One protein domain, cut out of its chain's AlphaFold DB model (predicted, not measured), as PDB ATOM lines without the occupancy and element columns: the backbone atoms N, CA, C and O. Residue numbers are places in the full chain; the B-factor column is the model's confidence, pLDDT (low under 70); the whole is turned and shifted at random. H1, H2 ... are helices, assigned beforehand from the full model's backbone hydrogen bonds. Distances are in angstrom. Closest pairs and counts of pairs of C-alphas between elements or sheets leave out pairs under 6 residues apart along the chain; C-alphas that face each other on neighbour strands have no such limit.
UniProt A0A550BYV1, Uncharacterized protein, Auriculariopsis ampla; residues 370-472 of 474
ATOM      1  N   PRO A 370      47.527   3.480 -24.969       95.88
ATOM      2  CA  PRO A 370      47.811   2.948 -23.631       95.88
ATOM      3  C   PRO A 370      46.943   3.523 -22.501       95.88
ATOM      4  O   PRO A 370      46.463   2.770 -21.660       95.88
ATOM      5  N   ALA A 371      46.688   4.837 -22.499       95.81
ATOM      6  CA  ALA A 371      45.839   5.481 -21.493       95.81
ATOM      7  C   ALA A 371      44.378   4.992 -21.548       95.81
ATOM      8  O   ALA A 371      43.775   4.713 -20.515       95.81
ATOM      9  N   HIS A 372      43.836   4.820 -22.757       96.88
ATOM     10  CA  HIS A 372      42.473   4.333 -22.968       96.88
ATOM     11  C   HIS A 372      42.347   2.846 -22.627       96.88
ATOM     12  O   HIS A 372      41.327   2.432 -22.092       96.88
ATOM     13  N   TYR A 373      43.388   2.049 -22.884       97.19
ATOM     14  CA  TYR A 373      43.416   0.648 -22.464       97.19
ATOM     15  C   TYR A 373      43.404   0.507 -20.936       97.19
ATOM     16  O   TYR A 373      42.648  -0.302 -20.408       97.19
ATOM     17  N   ILE A 374      44.181   1.323 -20.212       96.44
ATOM     18  CA  ILE A 374      44.151   1.332 -18.739       96.44
ATOM     19  C   ILE A 374      42.747   1.700 -18.241       96.44
ATOM     20  O   ILE A 374      42.183   0.966 -17.430       96.44
ATOM     21  N   ALA A 375      42.152   2.775 -18.768       96.12
ATOM     22  CA  ALA A 375      40.781   3.166 -18.432       96.12
ATOM     23  C   ALA A 375      39.771   2.044 -18.725       96.12
ATOM     24  O   ALA A 375      38.904   1.763 -17.902       96.12
ATOM     25  N   TRP A 376      39.939   1.334 -19.843       96.88
ATOM     26  CA  TRP A 376      39.106   0.188 -20.202       96.88
ATOM     27  C   TRP A 376      39.224  -0.963 -19.209       96.88
ATOM     28  O   TRP A 376      38.204  -1.515 -18.817       96.88
ATOM     29  N   THR A 377      40.431  -1.291 -18.740       96.75
ATOM     30  CA  THR A 377      40.596  -2.345 -17.725       96.75
ATOM     31  C   THR A 377      39.941  -1.989 -16.390       96.75
ATOM     32  O   THR A 377      39.392  -2.870 -15.740       96.75
ATOM     33  N   LEU A 378      39.950  -0.709 -15.996       96.06
ATOM     34  CA  LEU A 378      39.257  -0.243 -14.788       96.06
ATOM     35  C   LEU A 378      37.734  -0.291 -14.960       96.06
ATOM     36  O   LEU A 378      37.021  -0.703 -14.050       96.06
ATOM     37  N   TYR A 379      37.249   0.102 -16.139       95.69
ATOM     38  CA  TYR A 379      35.837   0.018 -16.495       95.69
ATOM     39  C   TYR A 379      35.333  -1.438 -16.523       95.69
ATOM     40  O   TYR A 379      34.275  -1.726 -15.966       95.69
ATOM     41  N   ASP A 380      36.100  -2.365 -17.115       94.06
ATOM     42  CA  ASP A 380      35.791  -3.805 -17.130       94.06
ATOM     43  C   ASP A 380      35.791  -4.408 -15.720       94.06
ATOM     44  O   ASP A 380      34.881  -5.168 -15.389       94.06
ATOM     45  N   ASP A 381      36.746  -4.029 -14.865       94.75
ATOM     46  CA  ASP A 381      36.783  -4.478 -13.468       94.75
ATOM     47  C   ASP A 381      35.545  -4.014 -12.684       94.75
ATOM     48  O   ASP A 381      34.879  -4.831 -12.048       94.75
ATOM     49  N   GLU A 382      35.158  -2.735 -12.783       94.31
ATOM     50  CA  GLU A 382      33.960  -2.228 -12.097       94.31
ATOM     51  C   GLU A 382      32.678  -2.886 -12.626       94.31
ATOM     52  O   GLU A 382      31.802  -3.261 -11.839       94.31
ATOM     53  N   TYR A 383      32.576  -3.103 -13.942       91.50
ATOM     54  CA  TYR A 383      31.453  -3.834 -14.525       91.50
ATOM     55  C   TYR A 383      31.371  -5.263 -13.973       91.50
ATOM     56  O   TYR A 383      30.309  -5.687 -13.514       91.50
ATOM     57  N   ARG A 384      32.488  -6.003 -13.948       89.62
ATOM     58  CA  ARG A 384      32.542  -7.361 -13.377       89.62
ATOM     59  C   ARG A 384      32.191  -7.362 -11.892       89.62
ATOM     60  O   ARG A 384      31.390  -8.190 -11.474       89.62
ATOM     61  N   ASN A 385      32.674  -6.385 -11.126       92.06
ATOM     62  CA  ASN A 385      32.324  -6.220  -9.715       92.06
ATOM     63  C   ASN A 385      30.811  -6.014  -9.508       92.06
ATOM     64  O   ASN A 385      30.257  -6.493  -8.516       92.06
ATOM     65  N   ILE A 386      30.119  -5.309 -10.414       89.75
ATOM     66  CA  ILE A 386      28.652  -5.183 -10.383       89.75
ATOM     67  C   ILE A 386      27.990  -6.545 -10.613       89.75
ATOM     68  O   ILE A 386      27.095  -6.917  -9.848       89.75
ATOM     69  N   ILE A 387      28.440  -7.299 -11.620       84.38
ATOM     70  CA  ILE A 387      27.899  -8.632 -11.922       84.38
ATOM     71  C   ILE A 387      28.109  -9.588 -10.741       84.38
ATOM     72  O   ILE A 387      27.147 -10.215 -10.288       84.38
ATOM     73  N   ASP A 388      29.313  -9.622 -10.173       85.88
ATOM     74  CA  ASP A 388      29.668 -10.485  -9.044       85.88
ATOM     75  C   ASP A 388      28.851 -10.152  -7.782       85.88
ATOM     76  O   ASP A 388      28.439 -11.049  -7.045       85.88
ATOM     77  N   LYS A 389      28.546  -8.870  -7.523       86.19
ATOM     78  CA  LYS A 389      27.678  -8.457  -6.397       86.19
ATOM     79  C   LYS A 389      26.240  -8.943  -6.568       86.19
ATOM     80  O   LYS A 389      25.618  -9.392  -5.599       86.19
ATOM     81  N   VAL A 390      25.702  -8.847  -7.782       78.00
ATOM     82  CA  VAL A 390      24.350  -9.337  -8.087       78.00
ATOM     83  C   VAL A 390      24.300 -10.863  -7.966       78.00
ATOM     84  O   VAL A 390      23.337 -11.393  -7.409       78.00
ATOM     85  N   GLU A 391      25.363 -11.563  -8.373       72.25
ATOM     86  CA  GLU A 391      25.508 -13.017  -8.208       72.25
ATOM     87  C   GLU A 391      25.619 -13.436  -6.732       72.25
ATOM     88  O   GLU A 391      24.935 -14.359  -6.285       72.25
ATOM     89  N   ALA A 392      26.434 -12.727  -5.948       79.62
ATOM     90  CA  ALA A 392      26.673 -13.020  -4.536       79.62
ATOM     91  C   ALA A 392      25.445 -12.789  -3.641       79.62
ATOM     92  O   ALA A 392      25.452 -13.172  -2.466       79.62
ATOM     93  N   THR A 393      24.377 -12.182  -4.169       76.94
ATOM     94  CA  THR A 393      23.108 -12.021  -3.460       76.94
ATOM     95  C   THR A 393      22.467 -13.397  -3.254       76.94
ATOM     96  O   THR A 393      21.716 -13.902  -4.086       76.94
ATOM     97  N   THR A 394      22.801 -14.044  -2.132       63.44
ATOM     98  CA  THR A 394      22.319 -15.385  -1.782       63.44
ATOM     99  C   THR A 394      20.820 -15.392  -1.527       63.44
ATOM    100  O   THR A 394      20.306 -14.570  -0.764       63.44
ATOM    101  N   PHE A 395      20.125 -16.383  -2.087       63.59
ATOM    102  CA  PHE A 395      18.688 -16.528  -1.894       63.59
ATOM    103  C   PHE A 395      18.357 -17.302  -0.631       63.59
ATOM    104  O   PHE A 395      18.834 -18.430  -0.467       63.59
ATOM    105  N   PRO A 396      17.465 -16.767   0.222       62.41
ATOM    106  CA  PRO A 396      16.798 -17.591   1.206       62.41
ATOM    107  C   PRO A 396      16.067 -18.706   0.446       62.41
ATOM    108  O   PRO A 396      15.282 -18.404  -0.460       62.41
ATOM    109  N   PRO A 397      16.304 -19.988   0.765       62.44
ATOM    110  CA  PRO A 397      15.563 -21.069   0.143       62.44
ATOM    111  C   PRO A 397      14.067 -20.863   0.410       62.44
ATOM    112  O   PRO A 397      13.608 -20.942   1.549       62.44
ATOM    113  N   HIS A 398      13.297 -20.595  -0.643       68.75
ATOM    114  CA  HIS A 398      11.844 -20.558  -0.552       68.75
ATOM    115  C   HIS A 398      11.317 -22.001  -0.575       68.75
ATOM    116  O   HIS A 398      11.168 -22.619  -1.635       68.75
ATOM    117  N   GLY A 399      11.072 -22.562   0.612       65.69
ATOM    118  CA  GLY A 399      10.523 -23.908   0.769       65.69
ATOM    119  C   GLY A 399       9.143 -24.047   0.116       65.69
ATOM    120  O   GLY A 399       8.273 -23.205   0.307       65.69
ATOM    121  N   GLY A 400       8.939 -25.120  -0.656       72.06
ATOM    122  CA  GLY A 400       7.637 -25.463  -1.247       72.06
ATOM    123  C   GLY A 400       7.402 -24.989  -2.685       72.06
ATOM    124  O   GLY A 400       6.314 -25.205  -3.213       72.06
ATOM    125  N   CYS A 401       8.391 -24.384  -3.354       72.25
ATOM    126  CA  CYS A 401       8.296 -24.160  -4.798       72.25
ATOM    127  C   CYS A 401       8.532 -25.487  -5.543       72.25
ATOM    128  O   CYS A 401       9.553 -26.137  -5.338       72.25
ATOM    129  N   GLY A 402       7.580 -25.904  -6.386       66.50
ATOM    130  CA  GLY A 402       7.689 -27.122  -7.208       66.50
ATOM    131  C   GLY A 402       8.696 -27.011  -8.360       66.50
ATOM    132  O   GLY A 402       9.014 -28.010  -9.001       66.50
ATOM    133  N   ILE A 403       9.218 -25.810  -8.609       61.75
ATOM    134  CA  ILE A 403      10.414 -25.604  -9.423       61.75
ATOM    135  C   ILE A 403      11.558 -26.073  -8.530       61.75
ATOM    136  O   ILE A 403      11.734 -25.492  -7.461       61.75
ATOM    137  N   GLY A 404      12.228 -27.169  -8.910       55.31
ATOM    138  CA  GLY A 404      13.190 -27.912  -8.086       55.31
ATOM    139  C   GLY A 404      14.065 -27.011  -7.211       55.31
ATOM    140  O   GLY A 404      14.355 -25.882  -7.598       55.31
ATOM    141  N   GLY A 405      14.458 -27.498  -6.031       63.03
ATOM    142  CA  GLY A 405      15.125 -26.719  -4.977       63.03
ATOM    143  C   GLY A 405      16.361 -25.904  -5.400       63.03
ATOM    144  O   GLY A 405      16.684 -25.768  -6.573       63.03
ATOM    145  N   SER A 406      17.094 -25.358  -4.426       65.69
ATOM    146  CA  SER A 406      18.201 -24.395  -4.628       65.69
ATOM    147  C   SER A 406      19.112 -24.641  -5.849       65.69
ATOM    148  O   SER A 406      19.500 -23.683  -6.508       65.69
ATOM    149  N   ALA A 407      19.393 -25.898  -6.209       70.31
ATOM    150  CA  ALA A 407      20.168 -26.285  -7.390       70.31
ATOM    151  C   ALA A 407      19.638 -25.744  -8.739       70.31
ATOM    152  O   ALA A 407      20.429 -25.288  -9.563       70.31
ATOM    153  N   THR A 408      18.325 -25.763  -8.991       71.00
ATOM    154  CA  THR A 408      17.761 -25.287 -10.273       71.00
ATOM    155  C   THR A 408      17.892 -23.776 -10.390       71.00
ATOM    156  O   THR A 408      18.217 -23.260 -11.453       71.00
ATOM    157  N   PHE A 409      17.706 -23.067  -9.276       70.94
ATOM    158  CA  PHE A 409      17.879 -21.621  -9.220       70.94
ATOM    159  C   PHE A 409      19.344 -21.211  -9.429       70.94
ATOM    160  O   PHE A 409      19.601 -20.277 -10.176       70.94
ATOM    161  N   VAL A 410      20.303 -21.956  -8.866       73.69
ATOM    162  CA  VAL A 410      21.739 -21.767  -9.147       73.69
ATOM    163  C   VAL A 410      22.041 -21.973 -10.635       73.69
ATOM    164  O   VAL A 410      22.745 -21.169 -11.235       73.69
ATOM    165  N   SER A 411      21.458 -22.993 -11.273       77.31
ATOM    166  CA  SER A 411      21.614 -23.189 -12.722       77.31
ATOM    167  C   SER A 411      21.060 -22.017 -13.539       77.31
ATOM    168  O   SER A 411      21.640 -21.665 -14.563       77.31
ATOM    169  N   TYR A 412      19.948 -21.425 -13.102       73.88
ATOM    170  CA  TYR A 412      19.363 -20.245 -13.734       73.88
ATOM    171  C   TYR A 412      20.217 -18.993 -13.507       73.88
ATOM    172  O   TYR A 412      20.460 -18.268 -14.462       73.88
ATOM    173  N   ALA A 413      20.734 -18.772 -12.298       73.06
ATOM    174  CA  ALA A 413      21.660 -17.678 -12.008       73.06
ATOM    175  C   ALA A 413      22.918 -17.758 -12.892       73.06
ATOM    176  O   ALA A 413      23.270 -16.786 -13.552       73.06
ATOM    177  N   ASN A 414      23.511 -18.949 -13.014       77.12
ATOM    178  CA  ASN A 414      24.667 -19.178 -13.882       77.12
ATOM    179  C   ASN A 414      24.325 -18.960 -15.366       77.12
ATOM    180  O   ASN A 414      25.114 -18.395 -16.116       77.12
ATOM    181  N   ALA A 415      23.141 -19.391 -15.817       78.25
ATOM    182  CA  ALA A 415      22.689 -19.135 -17.186       78.25
ATOM    183  C   ALA A 415      22.446 -17.639 -17.437       78.25
ATOM    184  O   ALA A 415      22.780 -17.138 -18.506       78.25
ATOM    185  N   LEU A 416      21.906 -16.922 -16.448       75.81
ATOM    186  CA  LEU A 416      21.696 -15.480 -16.506       75.81
ATOM    187  C   LEU A 416      23.036 -14.755 -16.593       75.81
ATOM    188  O   LEU A 416      23.176 -13.887 -17.436       75.81
ATOM    189  N   GLN A 417      24.030 -15.157 -15.802       72.12
ATOM    190  CA  GLN A 417      25.391 -14.628 -15.867       72.12
ATOM    191  C   GLN A 417      26.019 -14.855 -17.245       72.12
ATOM    192  O   GLN A 417      26.530 -13.922 -17.858       72.12
ATOM    193  N   ILE A 418      25.934 -16.083 -17.766       74.25
ATOM    194  CA  ILE A 418      26.427 -16.407 -19.107       74.25
ATOM    195  C   ILE A 418      25.732 -15.536 -20.156       74.25
ATOM    196  O   ILE A 418      26.398 -15.052 -21.064       74.25
ATOM    197  N   ASN A 419      24.424 -15.311 -20.032       77.19
ATOM    198  CA  ASN A 419      23.680 -14.461 -20.957       77.19
ATOM    199  C   ASN A 419      24.011 -12.976 -20.770       77.19
ATOM    200  O   ASN A 419      24.144 -12.281 -21.764       77.19
ATOM    201  N   ILE A 420      24.220 -12.490 -19.543       74.00
ATOM    202  CA  ILE A 420      24.661 -11.113 -19.275       74.00
ATOM    203  C   ILE A 420      26.000 -10.839 -19.955       74.00
ATOM    204  O   ILE A 420      26.128  -9.855 -20.683       74.00
ATOM    205  N   LEU A 421      26.957 -11.748 -19.778       70.31
ATOM    206  CA  LEU A 421      28.287 -11.624 -20.364       70.31
ATOM    207  C   LEU A 421      28.264 -11.802 -21.892       70.31
ATOM    208  O   LEU A 421      28.926 -11.052 -22.600       70.31
ATOM    209  N   LYS A 422      27.475 -12.749 -22.423       71.75
ATOM    210  CA  LYS A 422      27.419 -13.033 -23.871       71.75
ATOM    211  C   LYS A 422      26.555 -12.064 -24.673       71.75
ATOM    212  O   LYS A 422      26.905 -11.743 -25.805       71.75
ATOM    213  N   GLU A 423      25.412 -11.641 -24.141       69.75
ATOM    214  CA  GLU A 423      24.442 -10.803 -24.863       69.75
ATOM    215  C   GLU A 423      24.754  -9.305 -24.756       69.75
ATOM    216  O   GLU A 423      23.996  -8.491 -25.277       69.75
ATOM    217  N   ARG A 424      25.900  -8.938 -24.155       67.38
ATOM    218  CA  ARG A 424      26.385  -7.548 -24.065       67.38
ATOM    219  C   ARG A 424      25.347  -6.648 -23.403       67.38
ATOM    220  O   ARG A 424      24.991  -5.587 -23.920       67.38
ATOM    221  N   ILE A 425      24.808  -7.131 -22.283       69.56
ATOM    222  CA  ILE A 425      23.614  -6.543 -21.698       69.56
ATOM    223  C   ILE A 425      23.917  -5.145 -21.162       69.56
ATOM    224  O   ILE A 425      24.713  -4.959 -20.241       69.56
ATOM    225  N   ASN A 426      23.199  -4.174 -21.710       71.00
ATOM    226  CA  ASN A 426      22.999  -2.855 -21.129       71.00
ATOM    227  C   ASN A 426      21.587  -2.756 -20.520       71.00
ATOM    228  O   ASN A 426      20.749  -3.653 -20.682       71.00
ATOM    229  N   ALA A 427      21.296  -1.635 -19.859       71.12
ATOM    230  CA  ALA A 427      20.016  -1.414 -19.192       71.12
ATOM    231  C   ALA A 427      18.784  -1.615 -20.103       71.12
ATOM    232  O   ALA A 427      17.755  -2.082 -19.621       71.12
ATOM    233  N   SER A 428      18.877  -1.327 -21.410       69.12
ATOM    234  CA  SER A 428      17.747  -1.470 -22.344       69.12
ATOM    235  C   SER A 428      17.523  -2.909 -22.824       69.12
ATOM    236  O   SER A 428      16.406  -3.272 -23.184       69.12
ATOM    237  N   THR A 429      18.553  -3.753 -22.781       78.69
ATOM    238  CA  THR A 429      18.468  -5.182 -23.152       78.69
ATOM    239  C   THR A 429      18.128  -6.112 -21.982       78.69
ATOM    240  O   THR A 429      17.705  -7.248 -22.209       78.69
ATOM    241  N   LEU A 430      18.236  -5.630 -20.733       83.06
ATOM    242  CA  LEU A 430      17.892  -6.400 -19.527       83.06
ATOM    243  C   LEU A 430      16.472  -6.972 -19.583       83.06
ATOM    244  O   LEU A 430      16.239  -8.091 -19.130       83.06
ATOM    245  N   ASP A 431      15.523  -6.221 -20.139       85.31
ATOM    246  CA  ASP A 431      14.125  -6.635 -20.231       85.31
ATOM    247  C   ASP A 431      13.969  -7.951 -20.997       85.31
ATOM    248  O   ASP A 431      13.326  -8.872 -20.493       85.31
ATOM    249  N   ALA A 432      14.618  -8.073 -22.158       84.12
ATOM    250  CA  ALA A 432      14.537  -9.257 -23.007       84.12
ATOM    251  C   ALA A 432      15.143 -10.494 -22.329       84.12
ATOM    252  O   ALA A 432      14.572 -11.588 -22.382       84.12
ATOM    253  N   VAL A 433      16.272 -10.317 -21.639       82.88
ATOM    254  CA  VAL A 433      16.947 -11.422 -20.954       82.88
ATOM    255  C   VAL A 433      16.126 -11.893 -19.766       82.88
ATOM    256  O   VAL A 433      15.826 -13.083 -19.658       82.88
ATOM    257  N   PHE A 434      15.671 -10.971 -18.918       85.62
ATOM    258  CA  PHE A 434      14.852 -11.315 -17.760       85.62
ATOM    259  C   PHE A 434      13.451 -11.802 -18.137       85.62
ATOM    260  O   PHE A 434      12.881 -12.592 -17.392       85.62
ATOM    261  N   GLU A 435      12.890 -11.415 -19.283       86.19
ATOM    262  CA  GLU A 435      11.615 -11.958 -19.764       86.19
ATOM    263  C   GLU A 435      11.653 -13.477 -19.935       86.19
ATOM    264  O   GLU A 435      10.705 -14.167 -19.550       86.19
ATOM    265  N   ASN A 436      12.743 -14.013 -20.490       80.00
ATOM    266  CA  ASN A 436      12.910 -15.457 -20.656       80.00
ATOM    267  C   ASN A 436      12.966 -16.167 -19.296       80.00
ATOM    268  O   ASN A 436      12.352 -17.222 -19.120       80.00
ATOM    269  N   PHE A 437      13.617 -15.547 -18.308       78.25
ATOM    270  CA  PHE A 437      13.644 -16.039 -16.929       78.25
ATOM    271  C   PHE A 437      12.275 -15.970 -16.257       78.25
ATOM    272  O   PHE A 437      11.817 -16.956 -15.683       78.25
ATOM    273  N   LEU A 438      11.587 -14.835 -16.373       83.00
ATOM    274  CA  LEU A 438      10.273 -14.623 -15.775       83.00
ATOM    275  C   LEU A 438       9.239 -15.603 -16.336       83.00
ATOM    276  O   LEU A 438       8.450 -16.142 -15.561       83.00
ATOM    277  N   LYS A 439       9.291 -15.901 -17.646       83.12
ATOM    278  CA  LYS A 439       8.463 -16.931 -18.305       83.12
ATOM    279  C   LYS A 439       8.695 -18.322 -17.696       83.12
ATOM    280  O   LYS A 439       7.728 -19.050 -17.461       83.12
ATOM    281  N   ALA A 440       9.943 -18.662 -17.366       75.19
ATOM    282  CA  ALA A 440      10.298 -19.934 -16.734       75.19
ATOM    283  C   ALA A 440       9.891 -20.026 -15.246       75.19
ATOM    284  O   ALA A 440       9.645 -21.124 -14.749       75.19
ATOM    285  N   THR A 441       9.776 -18.897 -14.532       71.25
ATOM    286  CA  THR A 441       9.443 -18.857 -13.090       71.25
ATOM    287  C   THR A 441       7.966 -18.591 -12.769       71.25
ATOM    288  O   THR A 441       7.608 -18.491 -11.594       71.25
ATOM    289  N   THR A 442       7.104 -18.485 -13.788       66.44
ATOM    290  CA  THR A 442       5.715 -17.968 -13.718       66.44
ATOM    291  C   THR A 442       4.802 -18.575 -12.649       66.44
ATOM    292  O   THR A 442       3.821 -17.942 -12.267       66.44
ATOM    293  N   THR A 443       5.085 -19.773 -12.136       77.69
ATOM    294  CA  THR A 443       4.190 -20.456 -11.191       77.69
ATOM    295  C   THR A 443       4.396 -20.068  -9.724       77.69
ATOM    296  O   THR A 443       3.569 -20.437  -8.892       77.69
ATOM    297  N   CYS A 444       5.465 -19.340  -9.365       84.56
ATOM    298  CA  CYS A 444       5.737 -18.958  -7.974       84.56
ATOM    299  C   CYS A 444       5.897 -17.442  -7.798       84.56
ATOM    300  O   CYS A 444       6.870 -16.847  -8.254       84.56
ATOM    301  N   TYR A 445       4.974 -16.830  -7.043       85.88
ATOM    302  CA  TYR A 445       4.976 -15.393  -6.739       85.88
ATOM    303  C   TYR A 445       6.300 -14.904  -6.129       85.88
ATOM    304  O   TYR A 445       6.831 -13.877  -6.549       85.88
ATOM    305  N   TYR A 446       6.859 -15.651  -5.170       84.31
ATOM    306  CA  TYR A 446       8.115 -15.282  -4.516       84.31
ATOM    307  C   TYR A 446       9.300 -15.340  -5.485       84.31
ATOM    308  O   TYR A 446      10.086 -14.399  -5.513       84.31
ATOM    309  N   CYS A 447       9.383 -16.370  -6.337       80.81
ATOM    310  CA  CYS A 447      10.420 -16.462  -7.369       80.81
ATOM    311  C   CYS A 447      10.332 -15.305  -8.374       80.81
ATOM    312  O   CYS A 447      11.349 -14.679  -8.658       80.81
ATOM    313  N   CYS A 448       9.133 -14.961  -8.858       84.69
ATOM    314  CA  CYS A 448       8.952 -13.828  -9.772       84.69
ATOM    315  C   CYS A 448       9.358 -12.497  -9.128       84.69
ATOM    316  O   CYS A 448      10.082 -11.713  -9.737       84.69
ATOM    317  N   ARG A 449       8.930 -12.243  -7.881       85.62
ATOM    318  CA  ARG A 449       9.301 -11.023  -7.148       85.62
ATOM    319  C   ARG A 449      10.813 -10.924  -6.947       85.62
ATOM    320  O   ARG A 449      11.375  -9.844  -7.074       85.62
ATOM    321  N   THR A 450      11.455 -12.048  -6.657       82.69
ATOM    322  CA  THR A 450      12.908 -12.173  -6.543       82.69
ATOM    323  C   THR A 450      13.618 -11.830  -7.851       82.69
ATOM    324  O   THR A 450      14.489 -10.967  -7.853       82.69
ATOM    325  N   VAL A 451      13.226 -12.455  -8.965       83.12
ATOM    326  CA  VAL A 451      13.828 -12.203 -10.284       83.12
ATOM    327  C   VAL A 451      13.612 -10.747 -10.705       83.12
ATOM    328  O   VAL A 451      14.505 -10.122 -11.270       83.12
ATOM    329  N   GLN A 452      12.458 -10.168 -10.367       87.31
ATOM    330  CA  GLN A 452      12.200  -8.750 -10.590       87.31
ATOM    331  C   GLN A 452      13.080  -7.846  -9.715       87.31
ATOM    332  O   GLN A 452      13.535  -6.813 -10.196       87.31
ATOM    333  N   SER A 453      13.341  -8.220  -8.456       86.62
ATOM    334  CA  SER A 453      14.290  -7.495  -7.599       86.62
ATOM    335  C   SER A 453      15.676  -7.497  -8.223       86.62
ATOM    336  O   SER A 453      16.232  -6.431  -8.424       86.62
ATOM    337  N   TRP A 454      16.173  -8.660  -8.653       85.31
ATOM    338  CA  TRP A 454      17.449  -8.771  -9.361       85.31
ATOM    339  C   TRP A 454      17.542  -7.879 -10.583       85.31
ATOM    340  O   TRP A 454      18.531  -7.177 -10.761       85.31
ATOM    341  N   LYS A 455      16.506  -7.899 -11.420       88.44
ATOM    342  CA  LYS A 455      16.438  -7.038 -12.594       88.44
ATOM    343  C   LYS A 455      16.562  -5.567 -12.200       88.44
ATOM    344  O   LYS A 455      17.308  -4.832 -12.834       88.44
ATOM    345  N   ASN A 456      15.836  -5.150 -11.164       89.50
ATOM    346  CA  ASN A 456      15.843  -3.771 -10.688       89.50
ATOM    347  C   ASN A 456      17.195  -3.392 -10.066       89.50
ATOM    348  O   ASN A 456      17.702  -2.315 -10.361       89.50
ATOM    349  N   ASP A 457      17.784  -4.273  -9.256       88.50
ATOM    350  CA  ASP A 457      19.062  -4.054  -8.575       88.50
ATOM    351  C   ASP A 457      20.215  -3.989  -9.588       88.50
ATOM    352  O   ASP A 457      21.022  -3.062  -9.549       88.50
ATOM    353  N   LEU A 458      20.247  -4.913 -10.556       87.56
ATOM    354  CA  LEU A 458      21.220  -4.910 -11.649       87.56
ATOM    355  C   LEU A 458      21.033  -3.699 -12.567       87.56
ATOM    356  O   LEU A 458      22.011  -3.055 -12.927       87.56
ATOM    357  N   SER A 459      19.792  -3.352 -12.920       89.00
ATOM    358  CA  SER A 459      19.500  -2.154 -13.717       89.00
ATOM    359  C   SER A 459      19.971  -0.885 -13.004       89.00
ATOM    360  O   SER A 459      20.681  -0.077 -13.597       89.00
ATOM    361  N   ALA A 460      19.668  -0.741 -11.710       90.12
ATOM    362  CA  ALA A 460      20.119   0.392 -10.909       90.12
ATOM    363  C   ALA A 460      21.651   0.454 -10.806       90.12
ATOM    364  O   ALA A 460      22.223   1.534 -10.930       90.12
ATOM    365  N   ALA A 461      22.316  -0.690 -10.625       90.69
ATOM    366  CA  ALA A 461      23.772  -0.756 -10.573       90.69
ATOM    367  C   ALA A 461      24.419  -0.398 -11.922       90.69
ATOM    368  O   ALA A 461      25.369   0.377 -11.945       90.69
ATOM    369  N   LEU A 462      23.878  -0.888 -13.041       88.19
ATOM    370  CA  LEU A 462      24.361  -0.553 -14.385       88.19
ATOM    371  C   LEU A 462      24.115   0.915 -14.753       88.19
ATOM    372  O   LEU A 462      24.944   1.510 -15.430       88.19
ATOM    373  N   VAL A 463      23.016   1.522 -14.293       88.81
ATOM    374  CA  VAL A 463      22.768   2.970 -14.447       88.81
ATOM    375  C   VAL A 463      23.731   3.799 -13.590       88.81
ATOM    376  O   VAL A 463      24.095   4.906 -13.974       88.81
ATOM    377  N   ALA A 464      24.141   3.276 -12.432       91.75
ATOM    378  CA  ALA A 464      25.103   3.927 -11.546       91.75
ATOM    379  C   ALA A 464      26.568   3.736 -11.977       91.75
ATOM    380  O   ALA A 464      27.438   4.416 -11.431       91.75
ATOM    381  N   LEU A 465      26.847   2.830 -12.922       92.25
ATOM    382  CA  LEU A 465      28.184   2.619 -13.465       92.25
ATOM    383  C   LEU A 465      28.659   3.915 -14.148       92.25
ATOM    384  O   LEU A 465      27.992   4.389 -15.072       92.25
ATOM    385  N   PRO A 466      29.791   4.503 -13.721       94.38
ATOM    386  CA  PRO A 466      30.318   5.700 -14.359       94.38
ATOM    387  C   PRO A 466      30.587   5.482 -15.850       94.38
ATOM    388  O   PRO A 466      30.988   4.393 -16.267       94.38
ATOM    389  N   LEU A 467      30.409   6.540 -16.644       93.31
ATOM    390  CA  LEU A 467      30.778   6.544 -18.060       93.31
ATOM    391  C   LEU A 467      32.261   6.178 -18.228       93.31
ATOM    392  O   LEU A 467      33.087   6.515 -17.377       93.31
ATOM    393  N   PHE A 468      32.613   5.502 -19.319       95.12
ATOM    394  CA  PHE A 468      33.983   5.056 -19.585       95.12
ATOM    395  C   PHE A 468      34.994   6.214 -19.530       95.12
ATOM    396  O   PHE A 468      36.067   6.091 -18.936       95.12
ATOM    397  N   THR A 469      34.628   7.371 -20.071       95.38
ATOM    398  CA  THR A 469      35.451   8.585 -20.103       95.38
ATOM    399  C   THR A 469      35.795   9.118 -18.711       95.38
ATOM    400  O   THR A 469      36.810   9.793 -18.551       95.38
ATOM    401  N   THR A 470      35.038   8.760 -17.666       95.62
ATOM    402  CA  THR A 470      35.366   9.128 -16.274       95.62
ATOM    403  C   THR A 470      36.615   8.427 -15.737       95.62
ATOM    404  O   THR A 470      37.237   8.927 -14.799       95.62
ATOM    405  N   TYR A 471      37.013   7.305 -16.346       95.12
ATOM    406  CA  TYR A 471      38.218   6.550 -15.991       95.12
ATOM    407  C   TYR A 471      39.470   7.047 -16.726       95.12
ATOM    408  O   TYR A 471      40.581   6.613 -16.412       95.12
ATOM    409  N   LEU A 472      39.328   7.968 -17.689       93.69
ATOM    410  CA  LEU A 472      40.463   8.636 -18.318       93.69
ATOM    411  C   LEU A 472      41.038   9.649 -17.321       93.69
ATOM    412  O   LEU A 472      40.443  10.690 -17.041       93.69
TER     413      LEU A 472
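AT A GLANCE: This is residues 370 to 472 of the 474 residues of an uncharacterized protein of Auriculariopsis ampla (UniProt A0A550BYV1). Four helices run up and down in a rod-shaped bundle, with H1, the longest, slid lengthwise: its later residues 383 to 391 pack on H2 and H4, and its first part reaches past them, with little H5 packed on residues 375 to 379. The printed part has 103 residues with five named helices, H1 to H5 in chain order, and no named strand; the class is all helix. It is only just loose, close to compact, with a radius of gyration of the C-alphas of 15.5 A and spans of 53 by 22 by 20 A.

IN THESE COORDINATES: H1, residues 370 to 392, is 32.7 A long and begins at C-alpha 370 (47.811, 2.948, -23.631). H2 is residues 406 to 422, 24.2 A; H3 residues 430 to 441, 16.4 A; H4 residues 445 to 464, 28.3 A. H5, residues 468 to 471, spans 5.8 A and ends at C-alpha 471 (38.218, 6.550, -15.991).

HOW THE PARTS SIT: H1 touches H4 at a shallow tilt of 20 degrees, opposite ways; the closest C-alphas are Val 390 and Leu 458, 6.5 A. H1 and H2, a hairpin, only just touch, with 3 pairs of C-alphas within 8 A, Glu 391 and Ala 413 closest at 7.1 A. H3 touches H2 at Asn 419 and Val 433, their closest C-alphas, 7.4 A, and H4 at Thr 441 and Cys 448, 6.0 A. H1 and H3 are apart, as are H2 and H4. H5 touches H1, closest C-alphas Ala 375 and Tyr 471, 4.9 A. Each O i to N i+4 pair is within hydrogen-bond range in H1, H2 and H4, against 6 of 8 in H3; H5 is too short for one.

THE WHOLE: The C-alphas farthest apart, Pro 370 and Gly 400, are 54.1 A apart. The printed part has no cut. The link from H1 to H2, 13 residues, is long. Mean pLDDT of the printed part is 81.5, with 16 residues under 70, among them 394 to 399 and 402 to 406.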